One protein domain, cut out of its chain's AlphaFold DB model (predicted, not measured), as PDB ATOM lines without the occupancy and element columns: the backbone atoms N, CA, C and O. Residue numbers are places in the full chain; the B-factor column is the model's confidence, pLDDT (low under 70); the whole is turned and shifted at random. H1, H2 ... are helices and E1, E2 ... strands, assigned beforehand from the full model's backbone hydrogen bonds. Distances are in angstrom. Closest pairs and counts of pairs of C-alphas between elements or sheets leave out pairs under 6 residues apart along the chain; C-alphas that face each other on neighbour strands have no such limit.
ATOM      1  N   SER A  27      30.945  19.543 -19.647       40.94
ATOM      2  CA  SER A  27      31.979  20.580 -19.508       40.94
ATOM      3  C   SER A  27      31.422  21.978 -19.190       40.94
ATOM      4  O   SER A  27      32.048  22.752 -18.470       40.94
ATOM      5  N   LEU A  28      30.211  22.305 -19.658       42.22
ATOM      6  CA  LEU A  28      29.525  23.574 -19.361       42.22
ATOM      7  C   LEU A  28      28.873  23.587 -17.966       42.22
ATOM      8  O   LEU A  28      28.500  24.650 -17.458       42.22
ATOM      9  N   LEU A  29      28.688  22.412 -17.361       43.91
ATOM     10  CA  LEU A  29      28.036  22.225 -16.065       43.91
ATOM     11  C   LEU A  29      29.038  22.124 -14.904       43.91
ATOM     12  O   LEU A  29      28.692  22.530 -13.794       43.91
ATOM     13  N   MET A  30      30.272  21.680 -15.159       49.53
ATOM     14  CA  MET A  30      31.308  21.477 -14.139       49.53
ATOM     15  C   MET A  30      32.381  22.575 -14.157       49.53
ATOM     16  O   MET A  30      33.492  22.376 -14.631       49.53
ATOM     17  N   GLU A  31      32.060  23.732 -13.580       59.97
ATOM     18  CA  GLU A  31      33.081  24.673 -13.093       59.97
ATOM     19  C   GLU A  31      32.914  24.767 -11.572       59.97
ATOM     20  O   GLU A  31      32.361  25.734 -11.041       59.97
ATOM     21  N   ASP A  32      33.306  23.695 -10.876       64.06
ATOM     22  CA  ASP A  32      33.179  23.572  -9.416       64.06
ATOM     23  C   ASP A  32      33.869  24.731  -8.686       64.06
ATOM     24  O   ASP A  32      33.379  25.187  -7.656       64.06
ATOM     25  N   GLU A  33      34.965  25.264  -9.234       66.81
ATOM     26  CA  GLU A  33      35.670  26.427  -8.682       66.81
ATOM     27  C   GLU A  33      34.863  27.723  -8.816       66.81
ATOM     28  O   GLU A  33      34.783  28.487  -7.856       66.81
ATOM     29  N   PHE A  34      34.188  27.944  -9.952       70.69
ATOM     30  CA  PHE A  34      33.290  29.088 -10.125       70.69
ATOM     31  C   PHE A  34      32.127  29.024  -9.133       70.69
ATOM     32  O   PHE A  34      31.833  30.003  -8.447       70.69
ATOM     33  N   VAL A  35      31.483  27.858  -9.018       69.38
ATOM     34  CA  VAL A  35      30.363  27.665  -8.086       69.38
ATOM     35  C   VAL A  35      30.829  27.849  -6.644       69.38
ATOM     36  O   VAL A  35      30.178  28.573  -5.896       69.38
ATOM     37  N   ARG A  36      31.970  27.264  -6.261       71.38
ATOM     38  CA  ARG A  36      32.556  27.440  -4.924       71.38
ATOM     39  C   ARG A  36      32.889  28.894  -4.634       71.38
ATOM     40  O   ARG A  36      32.497  29.376  -3.580       71.38
ATOM     41  N   CYS A  37      33.508  29.608  -5.571       74.62
ATOM     42  CA  CYS A  37      33.779  31.030  -5.404       74.62
ATOM     43  C   CYS A  37      32.486  31.819  -5.188       74.62
ATOM     44  O   CYS A  37      32.399  32.611  -4.252       74.62
ATOM     45  N   VAL A  38      31.456  31.594  -6.017       73.88
ATOM     46  CA  VAL A  38      30.176  32.307  -5.889       73.88
ATOM     47  C   VAL A  38      29.570  32.060  -4.509       73.88
ATOM     48  O   VAL A  38      29.124  33.004  -3.866       73.88
ATOM     49  N   ILE A  39      29.609  30.819  -4.017       71.62
ATOM     50  CA  ILE A  39      29.147  30.465  -2.670       71.62
ATOM     51  C   ILE A  39      29.964  31.191  -1.598       71.62
ATOM     52  O   ILE A  39      29.390  31.862  -0.744       71.62
ATOM     53  N   GLU A  40      31.292  31.102  -1.659       74.38
ATOM     54  CA  GLU A  40      32.207  31.711  -0.688       74.38
ATOM     55  C   GLU A  40      32.019  33.230  -0.601       74.38
ATOM     56  O   GLU A  40      31.950  33.789   0.495       74.38
ATOM     57  N   LYS A  41      31.870  33.905  -1.746       76.00
ATOM     58  CA  LYS A  41      31.640  35.354  -1.806       76.00
ATOM     59  C   LYS A  41      30.257  35.757  -1.302       76.00
ATOM     60  O   LYS A  41      30.131  36.835  -0.737       76.00
ATOM     61  N   LEU A  42      29.239  34.908  -1.463       69.38
ATOM     62  CA  LEU A  42      27.888  35.157  -0.941       69.38
ATOM     63  C   LEU A  42      27.758  34.892   0.559       69.38
ATOM     64  O   LEU A  42      26.941  35.539   1.209       69.38
ATOM     65  N   SER A  43      28.520  33.934   1.090       66.88
ATOM     66  CA  SER A  43      28.558  33.605   2.520       66.88
ATOM     67  C   SER A  43      29.493  34.517   3.327       66.88
ATOM     68  O   SER A  43      29.391  34.546   4.551       66.88
ATOM     69  N   GLY A  44      30.388  35.259   2.665       63.75
ATOM     70  CA  GLY A  44      31.231  36.299   3.264       63.75
ATOM     71  C   GLY A  44      30.843  37.724   2.837       63.75
ATOM     72  O   GLY A  44      29.879  37.936   2.109       63.75
ATOM     73  N   GLU A  45      31.630  38.722   3.250       59.62
ATOM     74  CA  GLU A  45      31.538  40.109   2.748       59.62
ATOM     75  C   GLU A  45      32.308  40.267   1.418       59.62
ATOM     76  O   GLU A  45      33.200  41.106   1.290       59.62
ATOM     77  N   GLY A  46      32.030  39.397   0.443       66.44
ATOM     78  CA  GLY A  46      32.769  39.315  -0.818       66.44
ATOM     79  C   GLY A  46      31.974  39.779  -2.038       66.44
ATOM     80  O   GLY A  46      30.749  39.682  -2.090       66.44
ATOM     81  N   ASP A  47      32.680  40.245  -3.068       72.25
ATOM     82  CA  ASP A  47      32.075  40.582  -4.353       72.25
ATOM     83  C   ASP A  47      32.032  39.357  -5.280       72.25
ATOM     84  O   ASP A  47      33.067  38.844  -5.704       72.25
ATOM     85  N   ILE A  48      30.830  38.890  -5.634       72.19
ATOM     86  CA  ILE A  48      30.647  37.747  -6.549       72.19
ATOM     87  C   ILE A  48      31.173  38.011  -7.966       72.19
ATOM     88  O   ILE A  48      31.361  37.062  -8.727       72.19
ATOM     89  N   ARG A  49      31.440  39.275  -8.327       70.12
ATOM     90  CA  ARG A  49      32.098  39.637  -9.593       70.12
ATOM     91  C   ARG A  49      33.490  39.040  -9.716       70.12
ATOM     92  O   ARG A  49      33.881  38.694 -10.825       70.12
ATOM     93  N   GLU A  50      34.201  38.875  -8.602       72.75
ATOM     94  CA  GLU A  50      35.543  38.279  -8.585       72.75
ATOM     95  C   GLU A  50      35.525  36.836  -9.110       72.75
ATOM     96  O   GLU A  50      36.480  36.377  -9.724       72.75
ATOM     97  N   CYS A  51      34.402  36.128  -8.968       73.38
ATOM     98  CA  CYS A  51      34.271  34.760  -9.463       73.38
ATOM     99  C   CYS A  51      34.195  34.670 -10.987       73.38
ATOM    100  O   CYS A  51      34.436  33.601 -11.539       73.38
ATOM    101  N   LEU A  52      33.890  35.770 -11.686       71.12
ATOM    102  CA  LEU A  52      33.907  35.779 -13.148       71.12
ATOM    103  C   LEU A  52      35.306  35.546 -13.726       71.12
ATOM    104  O   LEU A  52      35.403  35.101 -14.865       71.12
ATOM    105  N   GLU A  53      36.369  35.813 -12.960       67.50
ATOM    106  CA  GLU A  53      37.751  35.547 -13.378       67.50
ATOM    107  C   GLU A  53      38.034  34.047 -13.552       67.50
ATOM    108  O   GLU A  53      38.936  33.673 -14.298       67.50
ATOM    109  N   LEU A  54      37.237  33.186 -12.907       62.75
ATOM    110  CA  LEU A  54      37.341  31.725 -12.991       62.75
ATOM    111  C   LEU A  54      36.615  31.143 -14.210       62.75
ATOM    112  O   LEU A  54      36.719  29.950 -14.486       62.75
ATOM    113  N   ILE A  55      35.867  31.975 -14.934       64.38
ATOM    114  CA  ILE A  55      35.109  31.565 -16.105       64.38
ATOM    115  C   ILE A  55      35.958  31.818 -17.357       64.38
ATOM    116  O   ILE A  55      36.193  32.964 -17.734       64.38
ATOM    117  N   GLU A  56      36.351  30.764 -18.079       53.09
ATOM    118  CA  GLU A  56      37.008  30.940 -19.382       53.09
ATOM    119  C   GLU A  56      36.075  31.621 -20.410       53.09
ATOM    120  O   GLU A  56      34.941  31.198 -20.652       53.09
ATOM    121  N   GLY A  57      36.563  32.681 -21.059       54.69
ATOM    122  CA  GLY A  57      35.798  33.480 -22.024       54.69
ATOM    123  C   GLY A  57      35.176  34.744 -21.420       54.69
ATOM    124  O   GLY A  57      35.091  34.911 -20.209       54.69
ATOM    125  N   MET A  58      34.759  35.679 -22.283       52.84
ATOM    126  CA  MET A  58      34.104  36.909 -21.822       52.84
ATOM    127  C   MET A  58      32.867  36.552 -20.990       52.84
ATOM    128  O   MET A  58      32.082  35.693 -21.396       52.84
ATOM    129  N   SER A  59      32.731  37.208 -19.837       59.47
ATOM    130  CA  SER A  59      31.630  37.034 -18.896       59.47
ATOM    131  C   SER A  59      31.149  38.395 -18.415       59.47
ATOM    132  O   SER A  59      31.959  39.293 -18.198       59.47
ATOM    133  N   ARG A  94      19.014  39.156  -6.369       81.44
ATOM    134  CA  ARG A  94      18.657  39.880  -5.129       81.44
ATOM    135  C   ARG A  94      18.367  41.351  -5.408       81.44
ATOM    136  O   ARG A  94      17.402  41.921  -4.896       81.44
ATOM    137  N   SER A  95      19.168  41.954  -6.285       77.31
ATOM    138  CA  SER A  95      18.980  43.342  -6.720       77.31
ATOM    139  C   SER A  95      17.686  43.529  -7.518       77.31
ATOM    140  O   SER A  95      17.011  44.547  -7.374       77.31
ATOM    141  N   MET A  96      17.295  42.536  -8.325       82.44
ATOM    142  CA  MET A  96      16.028  42.555  -9.067       82.44
ATOM    143  C   MET A  96      14.829  42.451  -8.115       82.44
ATOM    144  O   MET A  96      13.881  43.228  -8.220       82.44
ATOM    145  N   VAL A  97      14.882  41.536  -7.142       83.25
ATOM    146  CA  VAL A  97      13.829  41.383  -6.123       83.25
ATOM    147  C   VAL A  97      13.689  42.651  -5.281       83.25
ATOM    148  O   VAL A  97      12.575  43.147  -5.114       83.25
ATOM    149  N   SER A  98      14.806  43.240  -4.846       80.81
ATOM    150  CA  SER A  98      14.829  44.510  -4.101       80.81
ATOM    151  C   SER A  98      14.226  45.672  -4.901       80.81
ATOM    152  O   SER A  98      13.589  46.557  -4.335       80.81
ATOM    153  N   ALA A  99      14.362  45.647  -6.230       76.38
ATOM    154  CA  ALA A  99      13.732  46.596  -7.149       76.38
ATOM    155  C   ALA A  99      12.254  46.267  -7.474       76.38
ATOM    156  O   ALA A  99      11.630  46.947  -8.293       76.38
ATOM    157  N   GLY A 100      11.675  45.232  -6.854       79.19
ATOM    158  CA  GLY A 100      10.264  44.859  -6.978       79.19
ATOM    159  C   GLY A 100       9.925  43.977  -8.181       79.19
ATOM    160  O   GLY A 100       8.753  43.911  -8.567       79.19
ATOM    161  N   TRP A 101      10.913  43.315  -8.787       83.19
ATOM    162  CA  TRP A 101      10.692  42.402  -9.909       83.19
ATOM    163  C   TRP A 101       9.895  41.165  -9.491       83.19
ATOM    164  O   TRP A 101      10.010  40.660  -8.375       83.19
ATOM    165  N   ARG A 102       9.102  40.640 -10.426       80.75
ATOM    166  CA  ARG A 102       8.331  39.403 -10.281       80.75
ATOM    167  C   ARG A 102       8.614  38.461 -11.451       80.75
ATOM    168  O   ARG A 102       9.262  38.816 -12.435       80.75
ATOM    169  N   LYS A 103       8.039  37.257 -11.389       81.62
ATOM    170  CA  LYS A 103       8.198  36.206 -12.416       81.62
ATOM    171  C   LYS A 103       8.038  36.657 -13.872       81.62
ATOM    172  O   LYS A 103       8.715  36.148 -14.763       81.62
ATOM    173  N   TRP A 104       7.114  37.581 -14.137       77.50
ATOM    174  CA  TRP A 104       6.838  38.041 -15.498       77.50
ATOM    175  C   TRP A 104       7.923  38.978 -16.018       77.50
ATOM    176  O   TRP A 104       8.279  38.877 -17.191       77.50
ATOM    177  N   ASP A 105       8.483  39.815 -15.148       78.12
ATOM    178  CA  ASP A 105       9.514  40.791 -15.498       78.12
ATOM    179  C   ASP A 105      10.803  40.075 -15.906       78.12
ATOM    180  O   ASP A 105      11.324  40.302 -16.999       78.12
ATOM    181  N   LEU A 106      11.241  39.104 -15.095       82.00
ATOM    182  CA  LEU A 106      12.419  38.290 -15.401       82.00
ATOM    183  C   LEU A 106      12.248  37.516 -16.713       82.00
ATOM    184  O   LEU A 106      13.153  37.477 -17.543       82.00
ATOM    185  N   ARG A 107      11.067  36.930 -16.943       79.75
ATOM    186  CA  ARG A 107      10.778  36.193 -18.181       79.75
ATOM    187  C   ARG A 107      10.883  37.079 -19.422       79.75
ATOM    188  O   ARG A 107      11.412  36.633 -20.441       79.75
ATOM    189  N   VAL A 108      10.327  38.289 -19.370       75.50
ATOM    190  CA  VAL A 108      10.392  39.247 -20.484       75.50
ATOM    191  C   VAL A 108      11.831  39.691 -20.706       75.50
ATOM    192  O   VAL A 108      12.300  39.674 -21.844       75.50
ATOM    193  N   TYR A 109      12.538  40.007 -19.624       78.81
ATOM    194  CA  TYR A 109      13.924  40.443 -19.673       78.81
ATOM    195  C   TYR A 109      14.849  39.386 -20.288       78.81
ATOM    196  O   TYR A 109      15.516  39.670 -21.281       78.81
ATOM    197  N   LEU A 110      14.817  38.143 -19.788       81.69
ATOM    198  CA  LEU A 110      15.635  37.045 -20.316       81.69
ATOM    199  C   LEU A 110      15.366  36.806 -21.805       81.69
ATOM    200  O   LEU A 110      16.297  36.632 -22.582       81.69
ATOM    201  N   ARG A 111      14.099  36.850 -22.233       77.75
ATOM    202  CA  ARG A 111      13.741  36.700 -23.652       77.75
ATOM    203  C   ARG A 111      14.288  37.826 -24.519       77.75
ATOM    204  O   ARG A 111      14.778  37.545 -25.607       77.75
ATOM    205  N   GLY A 112      14.175  39.072 -24.060       76.38
ATOM    206  CA  GLY A 112      14.700  40.232 -24.777       76.38
ATOM    207  C   GLY A 112      16.220  40.171 -24.904       76.38
ATOM    208  O   GLY A 112      16.744  40.313 -26.005       76.38
ATOM    209  N   TYR A 113      16.902  39.839 -23.807       78.00
ATOM    210  CA  TYR A 113      18.350  39.688 -23.779       78.00
ATOM    211  C   TYR A 113      18.833  38.575 -24.723       78.00
ATOM    212  O   TYR A 113      19.688  38.789 -25.577       78.00
ATOM    213  N   ILE A 114      18.231  37.389 -24.629       81.69
ATOM    214  CA  ILE A 114      18.570  36.232 -25.468       81.69
ATOM    215  C   ILE A 114      18.277  36.496 -26.953       81.69
ATOM    216  O   ILE A 114      18.964  35.963 -27.821       81.69
ATOM    217  N   LEU A 115      17.253  37.296 -27.260       79.50
ATOM    218  CA  LEU A 115      16.963  37.720 -28.628       79.50
ATOM    219  C   LEU A 115      18.006  38.721 -29.143       79.50
ATOM    220  O   LEU A 115      18.439  38.592 -30.282       79.50
ATOM    221  N   LYS A 116      18.417  39.694 -28.318       78.19
ATOM    222  CA  LYS A 116      19.487  40.651 -28.648       78.19
ATOM    223  C   LYS A 116      20.804  39.925 -28.927       78.19
ATOM    224  O   LYS A 116      21.478  40.228 -29.903       78.19
ATOM    225  N   CYS A 117      21.145  38.963 -28.078       77.19
ATOM    226  CA  CYS A 117      22.424  38.261 -28.089       77.19
ATOM    227  C   CYS A 117      22.319  36.853 -28.688       77.19
ATOM    228  O   CYS A 117      22.995  35.918 -28.246       77.19
ATOM    229  N   GLU A 118      21.448  36.700 -29.690       78.12
ATOM    230  CA  GLU A 118      21.255  35.442 -30.406       78.12
ATOM    231  C   GLU A 118      22.606  34.911 -30.916       78.12
ATOM    232  O   GLU A 118      23.416  35.661 -31.454       78.12
ATOM    233  N   ASN A 119      22.863  33.613 -30.720       76.06
ATOM    234  CA  ASN A 119      24.116  32.921 -31.067       76.06
ATOM    235  C   ASN A 119      25.380  33.340 -30.303       76.06
ATOM    236  O   ASN A 119      26.423  32.719 -30.500       76.06
ATOM    237  N   VAL A 120      25.302  34.333 -29.416       82.44
ATOM    238  CA  VAL A 120      26.411  34.682 -28.521       82.44
ATOM    239  C   VAL A 120      26.265  33.942 -27.199       82.44
ATOM    240  O   VAL A 120      27.190  33.246 -26.796       82.44
ATOM    241  N   VAL A 121      25.100  34.058 -26.556       80.69
ATOM    242  CA  VAL A 121      24.841  33.505 -25.217       80.69
ATOM    243  C   VAL A 121      24.826  31.983 -25.250       80.69
ATOM    244  O   VAL A 121      24.089  31.383 -26.030       80.69
ATOM    245  N   LYS A 122      25.596  31.372 -24.352       80.31
ATOM    246  CA  LYS A 122      25.699  29.922 -24.153       80.31
ATOM    247  C   LYS A 122      25.268  29.499 -22.753       80.31
ATOM    248  O   LYS A 122      24.745  28.401 -22.599       80.31
ATOM    249  N   SER A 123      25.447  30.352 -21.741       80.81
ATOM    250  CA  SER A 123      24.976  30.070 -20.385       80.81
ATOM    251  C   SER A 123      24.458  31.302 -19.644       80.81
ATOM    252  O   SER A 123      24.949  32.420 -19.813       80.81
ATOM    253  N   ILE A 124      23.447  31.071 -18.805       85.25
ATOM    254  CA  ILE A 124      22.845  32.058 -17.909       85.25
ATOM    255  C   ILE A 124      22.812  31.463 -16.503       85.25
ATOM    256  O   ILE A 124      22.114  30.481 -16.248       85.25
ATOM    257  N   THR A 125      23.536  32.087 -15.581       84.00
ATOM    258  CA  THR A 125      23.530  31.742 -14.159       84.00
ATOM    259  C   THR A 125      22.730  32.786 -13.390       84.00
ATOM    260  O   THR A 125      22.986  33.978 -13.515       84.00
ATOM    261  N   LEU A 126      21.754  32.345 -12.601       87.31
ATOM    262  CA  LEU A 126      20.941  33.170 -11.711       87.31
ATOM    263  C   LEU A 126      21.299  32.817 -10.266       87.31
ATOM    264  O   LEU A 126      21.316  31.639  -9.908       87.31
ATOM    265  N   VAL A 127      21.565  33.822  -9.441       84.81
ATOM    266  CA  VAL A 127      22.030  33.655  -8.058       84.81
ATOM    267  C   VAL A 127      21.144  34.438  -7.104       84.81
ATOM    268  O   VAL A 127      20.849  35.599  -7.371       84.81
ATOM    269  N   GLY A 128      20.743  33.823  -5.992       82.94
ATOM    270  CA  GLY A 128      19.927  34.456  -4.953       82.94
ATOM    271  C   GLY A 128      19.520  33.486  -3.845       82.94
ATOM    272  O   GLY A 128      19.892  32.314  -3.860       82.94
ATOM    273  N   SER A 129      18.740  33.961  -2.875       83.88
ATOM    274  CA  SER A 129      18.170  33.106  -1.830       83.88
ATOM    275  C   SER A 129      16.997  32.266  -2.347       83.88
ATOM    276  O   SER A 129      16.424  32.545  -3.403       83.88
ATOM    277  N   ALA A 130      16.569  31.260  -1.578       81.00
ATOM    278  CA  ALA A 130      15.355  30.498  -1.897       81.00
ATOM    279  C   ALA A 130      14.110  31.404  -2.021       81.00
ATOM    280  O   ALA A 130      13.272  31.194  -2.902       81.00
ATOM    281  N   SER A 131      14.022  32.452  -1.194       83.88
ATOM    282  CA  SER A 131      12.938  33.439  -1.247       83.88
ATOM    283  C   SER A 131      12.989  34.290  -2.522       83.88
ATOM    284  O   SER A 131      11.952  34.526  -3.151       83.88
ATOM    285  N   ASP A 132      14.187  34.678  -2.970       87.38
ATOM    286  CA  ASP A 132      14.363  35.436  -4.215       87.38
ATOM    287  C   ASP A 132      13.950  34.605  -5.433       87.38
ATOM    288  O   ASP A 132      13.190  35.054  -6.299       87.38
ATOM    289  N   MET A 133      14.402  33.348  -5.466       86.75
ATOM    290  CA  MET A 133      14.075  32.384  -6.515       86.75
ATOM    291  C   MET A 133      12.567  32.130  -6.588       86.75
ATOM    292  O   MET A 133      12.000  32.070  -7.682       86.75
ATOM    293  N   HIS A 134      11.901  32.036  -5.436       84.69
ATOM    294  CA  HIS A 134      10.449  31.920  -5.365       84.69
ATOM    295  C   HIS A 134       9.741  33.185  -5.875       84.69
ATOM    296  O   HIS A 134       8.838  33.094  -6.711       84.69
ATOM    297  N   THR A 135      10.185  34.370  -5.446       86.88
ATOM    298  CA  THR A 135       9.624  35.674  -5.854       86.88
ATOM    299  C   THR A 135       9.654  35.866  -7.372       86.88
ATOM    300  O   THR A 135       8.681  36.316  -7.992       86.88
ATOM    301  N   LEU A 136      10.753  35.453  -8.000       86.19
ATOM    302  CA  LEU A 136      10.921  35.491  -9.452       86.19
ATOM    303  C   LEU A 136      10.329  34.269 -10.170       86.19
ATOM    304  O   LEU A 136      10.436  34.153 -11.390       86.19
ATOM    305  N   GLY A 137       9.653  33.372  -9.451       84.06
ATOM    306  CA  GLY A 137       8.993  32.193 -10.009       84.06
ATOM    307  C   GLY A 137       9.951  31.183 -10.643       84.06
ATOM    308  O   GLY A 137       9.518  30.393 -11.484       84.06
ATOM    309  N   LEU A 138      11.228  31.213 -10.263       84.19
ATOM    310  CA  LEU A 138      12.263  30.291 -10.725       84.19
ATOM    311  C   LEU A 138      12.080  28.925 -10.075       84.19
ATOM    312  O   LEU A 138      12.055  27.918 -10.778       84.19
ATOM    313  N   THR A 139      11.837  28.897  -8.763       80.56
ATOM    314  CA  THR A 139      11.599  27.677  -7.977       80.56
ATOM    315  C   THR A 139      10.273  27.712  -7.218       80.56
ATOM    316  O   THR A 139       9.661  28.765  -7.035       80.56
ATOM    317  N   GLY A 140       9.812  26.540  -6.769       71.69
ATOM    318  CA  GLY A 140       8.717  26.440  -5.794       71.69
ATOM    319  C   GLY A 140       9.076  27.051  -4.430       71.69
ATOM    320  O   GLY A 140      10.218  27.451  -4.217       71.69
ATOM    321  N   GLU A 141       8.102  27.101  -3.514       66.50
ATOM    322  CA  GLU A 141       8.229  27.688  -2.161       66.50
ATOM    323  C   GLU A 141       9.425  27.135  -1.372       66.50
ATOM    324  O   GLU A 141      10.133  27.878  -0.705       66.50
ATOM    325  N   GLU A 142       9.712  25.839  -1.515       64.12
ATOM    326  CA  GLU A 142      10.832  25.187  -0.823       64.12
ATOM    327  C   GLU A 142      12.190  25.347  -1.533       64.12
ATOM    328  O   GLU A 142      13.184  24.767  -1.099       64.12
ATOM    329  N   GLY A 143      12.256  26.027  -2.685       60.56
ATOM    330  CA  GLY A 143      13.502  26.193  -3.448       60.56
ATOM    331  C   GLY A 143      14.081  24.901  -4.047       60.56
ATOM    332  O   GLY A 143      15.141  24.925  -4.656       60.56
ATOM    333  N   LYS A 144      13.412  23.750  -3.894       62.34
ATOM    334  CA  LYS A 144      13.975  22.430  -4.246       62.34
ATOM    335  C   LYS A 144      13.921  22.094  -5.731       62.34
ATOM    336  O   LYS A 144      14.678  21.247  -6.195       62.34
ATOM    337  N   ARG A 145      12.968  22.670  -6.465       65.81
ATOM    338  CA  ARG A 145      12.727  22.358  -7.877       65.81
ATOM    339  C   ARG A 145      12.324  23.611  -8.644       65.81
ATOM    340  O   ARG A 145      11.619  24.453  -8.073       65.81
ATOM    341  N   PRO A 146      12.708  23.713  -9.926       71.75
ATOM    342  CA  PRO A 146      12.192  24.752 -10.794       71.75
ATOM    343  C   PRO A 146      10.668  24.700 -10.872       71.75
ATOM    344  O   PRO A 146      10.068  23.623 -10.814       71.75
ATOM    345  N   THR A 147      10.026  25.852 -11.050       74.81
ATOM    346  CA  THR A 147       8.592  25.857 -11.350       74.81
ATOM    347  C   THR A 147       8.339  25.333 -12.762       74.81
ATOM    348  O   THR A 147       9.159  25.504 -13.666       74.81
ATOM    349  N   TRP A 148       7.149  24.771 -12.993       69.69
ATOM    350  CA  TRP A 148       6.708  24.396 -14.342       69.69
ATOM    351  C   TRP A 148       6.801  25.569 -15.335       69.69
ATOM    352  O   TRP A 148       7.207  25.385 -16.477       69.69
ATOM    353  N   ASN A 149       6.494  26.793 -14.887       70.25
ATOM    354  CA  ASN A 149       6.565  27.989 -15.729       70.25
ATOM    355  C   ASN A 149       7.998  28.326 -16.155       70.25
ATOM    356  O   ASN A 149       8.204  28.782 -17.281       70.25
ATOM    357  N   PHE A 150       8.968  28.149 -15.255       77.12
ATOM    358  CA  PHE A 150      10.369  28.410 -15.560       77.12
ATOM    359  C   PHE A 150      10.959  27.308 -16.446       77.12
ATOM    360  O   PHE A 150      11.592  27.627 -17.447       77.12
ATOM    361  N   ASN A 151      10.632  26.038 -16.187       71.44
ATOM    362  CA  ASN A 151      10.992  24.939 -17.089       71.44
ATOM    363  C   ASN A 151      10.436  25.156 -18.503       71.44
ATOM    364  O   ASN A 151      11.186  25.095 -19.467       71.44
ATOM    365  N   ALA A 152       9.157  25.518 -18.636       71.00
ATOM    366  CA  ALA A 152       8.556  25.812 -19.937       71.00
ATOM    367  C   ALA A 152       9.194  27.032 -20.637       71.00
ATOM    368  O   ALA A 152       9.161  27.145 -21.864       71.00
ATOM    369  N   LEU A 153       9.758  27.982 -19.877       78.88
ATOM    370  CA  LEU A 153      10.532  29.087 -20.442       78.88
ATOM    371  C   LEU A 153      11.855  28.587 -21.025       78.88
ATOM    372  O   LEU A 153      12.141  28.925 -22.172       78.88
ATOM    373  N   VAL A 154      12.625  27.821 -20.250       76.44
ATOM    374  CA  VAL A 154      13.914  27.251 -20.669       76.44
ATOM    375  C   VAL A 154      13.719  26.340 -21.880       76.44
ATOM    376  O   VAL A 154      14.333  26.565 -22.921       76.44
ATOM    377  N   GLU A 155      12.754  25.424 -21.813       70.25
ATOM    378  CA  GLU A 155      12.397  24.538 -22.920       70.25
ATOM    379  C   GLU A 155      11.993  25.344 -24.163       70.25
ATOM    380  O   GLU A 155      12.491  25.106 -25.260       70.25
ATOM    381  N   GLY A 156      11.159  26.378 -24.014       71.31
ATOM    382  CA  GLY A 156      10.798  27.260 -25.128       71.31
ATOM    383  C   GLY A 156      11.991  28.023 -25.728       71.31
ATOM    384  O   GLY A 156      11.993  28.339 -26.918       71.31
ATOM    385  N   ILE A 157      13.014  28.329 -24.927       74.62
ATOM    386  CA  ILE A 157      14.247  28.981 -25.386       74.62
ATOM    387  C   ILE A 157      15.122  27.993 -26.163       74.62
ATOM    388  O   ILE A 157      15.630  28.374 -27.222       74.62
ATOM    389  N   ASN A 158      15.248  26.759 -25.674       69.94
ATOM    390  CA  ASN A 158      16.186  25.746 -26.168       69.94
ATOM    391  C   ASN A 158      15.615  24.832 -27.256       69.94
ATOM    392  O   ASN A 158      16.359  24.271 -28.054       69.94
ATOM    393  N   THR A 159      14.295  24.788 -27.408       65.12
ATOM    394  CA  THR A 159      13.629  24.202 -28.586       65.12
ATOM    395  C   THR A 159      13.719  25.100 -29.831       65.12
ATOM    396  O   THR A 159      13.280  24.723 -30.920       65.12
ATOM    397  N   THR A 160      14.318  26.294 -29.718       60.62
ATOM    398  CA  THR A 160      14.528  27.210 -30.847       60.62
ATOM    399  C   THR A 160      15.776  26.821 -31.652       60.62
ATOM    400  O   THR A 160      16.897  26.995 -31.194       60.62
ATOM    401  N   ARG A 161      15.593  26.380 -32.903       50.28
ATOM    402  CA  ARG A 161      16.672  25.898 -33.795       50.28
ATOM    403  C   ARG A 161      17.659  26.935 -34.336       50.28
ATOM    404  O   ARG A 161      18.623  26.549 -34.989       50.28
ATOM    405  N   SER A 162      17.408  28.230 -34.163       59.81
ATOM    406  CA  SER A 162      18.296  29.270 -34.701       59.81
ATOM    407  C   SER A 162      19.581  29.457 -33.894       59.81
ATOM    408  O   SER A 162      20.411  30.258 -34.309       59.81
ATOM    409  N   ARG A 163      19.738  28.730 -32.778       62.94
ATOM    410  CA  ARG A 163      20.868  28.833 -31.854       62.94
ATOM    411  C   ARG A 163      21.208  27.498 -31.201       62.94
ATOM    412  O   ARG A 163      20.361  26.610 -31.117       62.94
ATOM    413  N   ALA A 164      22.438  27.392 -30.706       66.56
ATOM    414  CA  ALA A 164      22.794  26.353 -29.750       66.56
ATOM    415  C   ALA A 164      21.932  26.500 -28.476       66.56
ATOM    416  O   ALA A 164      21.591  27.633 -28.112       66.56
ATOM    417  N   PRO A 165      21.563  25.394 -27.804       73.19
ATOM    418  CA  PRO A 165      20.873  25.481 -26.526       73.19
ATOM    419  C   PRO A 165      21.713  26.230 -25.484       73.19
ATOM    420  O   PRO A 165      22.941  26.153 -25.469       73.19
ATOM    421  N   ILE A 166      21.019  26.979 -24.633       79.81
ATOM    422  CA  ILE A 166      21.572  27.814 -23.574       79.81
ATOM    423  C   ILE A 166      21.445  27.054 -22.257       79.81
ATOM    424  O   ILE A 166      20.338  26.693 -21.860       79.81
ATOM    425  N   ALA A 167      22.552  26.852 -21.551       79.81
ATOM    426  CA  ALA A 167      22.528  26.265 -20.217       79.81
ATOM    427  C   ALA A 167      21.987  27.280 -19.196       79.81
ATOM    428  O   ALA A 167      22.489  28.402 -19.104       79.81
ATOM    429  N   PHE A 168      20.990  26.888 -18.401       81.88
ATOM    430  CA  PHE A 168      20.494  27.692 -17.283       81.88
ATOM    431  C   PHE A 168      20.959  27.087 -15.962       81.88
ATOM    432  O   PHE A 168      20.786  25.895 -15.719       81.88
ATOM    433  N   ARG A 169      21.516  27.916 -15.080       80.81
ATOM    434  CA  ARG A 169      21.956  27.502 -13.746       80.81
ATOM    435  C   ARG A 169      21.309  28.386 -12.689       80.81
ATOM    436  O   ARG A 169      21.334  29.604 -12.809       80.81
ATOM    437  N   LEU A 170      20.738  27.778 -11.656       81.38
ATOM    438  CA  LEU A 170      20.242  28.463 -10.464       81.38
ATOM    439  C   LEU A 170      21.164  28.116  -9.297       81.38
ATOM    440  O   LEU A 170      21.317  26.936  -8.994       81.38
ATOM    441  N   ILE A 171      21.752  29.115  -8.646       81.12
ATOM    442  CA  ILE A 171      22.539  28.940  -7.418       81.12
ATOM    443  C   ILE A 171      21.734  29.546  -6.272       81.12
ATOM    444  O   ILE A 171      21.513  30.758  -6.226       81.12
ATOM    445  N   ILE A 172      21.257  28.679  -5.382       79.31
ATOM    446  CA  ILE A 172      20.381  29.024  -4.266       79.31
ATOM    447  C   ILE A 172      21.196  29.028  -2.982       79.31
ATOM    448  O   ILE A 172      21.750  27.996  -2.602       79.31
ATOM    449  N   VAL A 173      21.210  30.169  -2.297       74.94
ATOM    450  CA  VAL A 173      21.876  30.333  -1.001       74.94
ATOM    451  C   VAL A 173      20.841  30.244   0.123       74.94
ATOM    452  O   VAL A 173      19.868  31.002   0.136       74.94
ATOM    453  N   SER A 174      21.025  29.308   1.056       64.31
ATOM    454  CA  SER A 174      20.243  29.229   2.296       64.31
ATOM    455  C   SER A 174      20.958  29.971   3.426       64.31
ATOM    456  O   SER A 174      22.177  29.877   3.545       64.31
ATOM    457  N   GLY A 175      20.200  30.704   4.250       50.91
ATOM    458  CA  GLY A 175      20.708  31.332   5.477       50.91
ATOM    459  C   GLY A 175      20.881  30.351   6.642       50.91
ATOM    460  O   GLY A 175      21.613  30.655   7.578       50.91
ATOM    461  N   ASP A 176      20.253  29.172   6.562       49.41
ATOM    462  CA  ASP A 176      20.501  28.073   7.494       49.41
ATOM    463  C   ASP A 176      21.749  27.309   7.027       49.41
ATOM    464  O   ASP A 176      21.771  26.718   5.945       49.41
ATOM    465  N   GLU A 177      22.797  27.435   7.838       41.00
ATOM    466  CA  GLU A 177      24.149  26.871   7.771       41.00
ATOM    467  C   GLU A 177      24.442  25.889   6.608       41.00
ATOM    468  O   GLU A 177      24.062  24.719   6.616       41.00
ATOM    469  N   ASN A 178      25.242  26.367   5.645       44.97
ATOM    470  CA  ASN A 178      26.008  25.600   4.648       44.97
ATOM    471  C   ASN A 178      25.259  24.843   3.536       44.97
ATOM    472  O   ASN A 178      25.916  24.178   2.731       44.97
ATOM    473  N   GLU A 179      23.940  24.970   3.390       48.66
ATOM    474  CA  GLU A 179      23.246  24.326   2.267       48.66
ATOM    475  C   GLU A 179      23.148  25.256   1.043       48.66
ATOM    476  O   GLU A 179      22.156  25.958   0.836       48.66
ATOM    477  N   THR A 180      24.187  25.256   0.198       56.81
ATOM    478  CA  THR A 180      24.062  25.815  -1.159       56.81
ATOM    479  C   THR A 180      23.575  24.737  -2.112       56.81
ATOM    480  O   THR A 180      24.103  23.624  -2.133       56.81
ATOM    481  N   ARG A 181      22.576  25.068  -2.932       64.75
ATOM    482  CA  ARG A 181      22.041  24.166  -3.953       64.75
ATOM    483  C   ARG A 181      22.207  24.758  -5.341       64.75
ATOM    484  O   ARG A 181      21.835  25.905  -5.582       64.75
ATOM    485  N   THR A 182      22.686  23.931  -6.263       59.44
ATOM    486  CA  THR A 182      22.778  24.267  -7.684       59.44
ATOM    487  C   THR A 182      21.752  23.451  -8.455       59.44
ATOM    488  O   THR A 182      21.736  22.225  -8.365       59.44
ATOM    489  N   ILE A 183      20.884  24.122  -9.211       58.66
ATOM    490  CA  ILE A 183      19.931  23.483 -10.122       58.66
ATOM    491  C   ILE A 183      20.335  23.834 -11.550       58.66
ATOM    492  O   ILE A 183      20.351  25.006 -11.923       58.66
ATOM    493  N   CYS A 184      20.627  22.817 -12.353       58.03
ATOM    494  CA  CYS A 184      20.973  22.972 -13.761       58.03
ATOM    495  C   CYS A 184      19.780  22.583 -14.639       58.03
ATOM    496  O   CYS A 184      19.154  21.549 -14.410       58.03
ATOM    497  N   LEU A 185      19.465  23.422 -15.625       54.91
ATOM    498  CA  LEU A 185      18.370  23.233 -16.571       54.91
ATOM    499  C   LEU A 185      18.862  23.389 -18.008       54.91
ATOM    500  O   LEU A 185      19.724  24.224 -18.303       54.91
ATOM    501  N   MET A 186      18.257  22.582 -18.875       59.53
ATOM    502  CA  MET A 186      18.449  22.538 -20.323       59.53
ATOM    503  C   MET A 186      17.118  22.758 -21.027       59.53
ATOM    504  O   MET A 186      16.063  22.499 -20.412       59.53
TER     505      MET A 186
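AT A GLANCE: This is residues 27 to 59 and 94 to 186 of the 186 residues of an uncharacterized protein of marine metagenome (UniProt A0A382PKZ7). A small three-stranded sheet makes the middle slab, with the helical hairpin H1 H2 packed on one face through H1 and the helices H5 and H6 on the other face, in three layers. H4 runs beside H6 off the sheet, and the short H3 sits by one end of E1 and by H5. The printed part has 126 residues with six named helices and three named strands, in the order H1 H2 H3 H4 E1 H5 H6 E2 E3; the class is mixed, helices and strands, and the sheet, order E1 E2 E3, is mixed. The whole is compact, with a radius of gyration of the C-alphas of 14.4 A and spans of 42 by 33 by 24 A.

HOW THE PARTS SIT: H1, residues 32 to 43, and H2, residues 48 to 54, form a helical hairpin: they touch, closest at the C-alphas of Lys 41 and Ile 48, 5.4 A, and run opposite ways at a shallow tilt of 17 degrees. E1, residues 123 to 129, and E2, residues 167 to 173, are parallel neighbours, with N 126 and O 169 within hydrogen-bond range at 2.8 A. E3, residues 180 to 185, is antiparallel to E2, forming a hairpin with it, and N 170 and O 183 are 2.8 A apart. H1 is on this sheet at a height of 9.7 A, its closest C-alphas to E2 being Ile 39 and Val 173, 7.5 A; H2 is not on it. H3, residues 94 to 98, only grazes the sheet, with its residues 94 to 97. H4, residues 103 to 116, is not on the sheet. H5, residues 130 to 135, lies over E1 on the opposite face from H1, at a height of 7.0 A, and runs across the strands at 65 degrees to E1 on the local plane. H3 and H5 only just touch, with 3 pairs of C-alphas within 8 A, the closest those of Arg 94 and Asp 132, 6.2 A. H6, residues 148 to 158, is on the sheet, its closest C-alphas to E3 being Val 154 and Leu 185, 7.3 A. E1, H5, H6 and E2 make a strand-helix-strand unit, two parallel neighbour strands with helices between, and its crossover is right-handed. H4 and H6 are close but not clearly touching, the C-alphas of Arg 107 and Leu 153 being 7.5 A apart, and run the same way at a shallow tilt of 4 degrees. Every O i to N i+4 pair is within hydrogen-bond range in H1, H3, H4, H5 and H6; H2 has 0 of 3, but 4 of 4 O i to N i+3 pairs.

IN THESE COORDINATES: H1 begins at C-alpha 32, (33.179, 23.572, -9.416), and is 16.3 A long. H4, the longest helix, is 20.3 A; H6 is 15.2 A. E1, beginning at C-alpha 123, (24.976, 30.070, -20.385), is 20.0 A, E2 19.7 A, and E3 16.6 A, ending at C-alpha 185, (18.370, 23.233, -16.571).

THE WHOLE: The two C-alphas farthest apart are those of Ser 162 and Glu 177, 42.9 A. Residues 60 to 93 are not printed, and C-alphas 59 and 94 across this cut are 19.1 A apart. The link from H5 to H6, residues 136 to 147, is long. Mean pLDDT of the printed part is 71.4, and 46 residues are under 70, among them 27 to 33, 53 to 59 and 174 to 186.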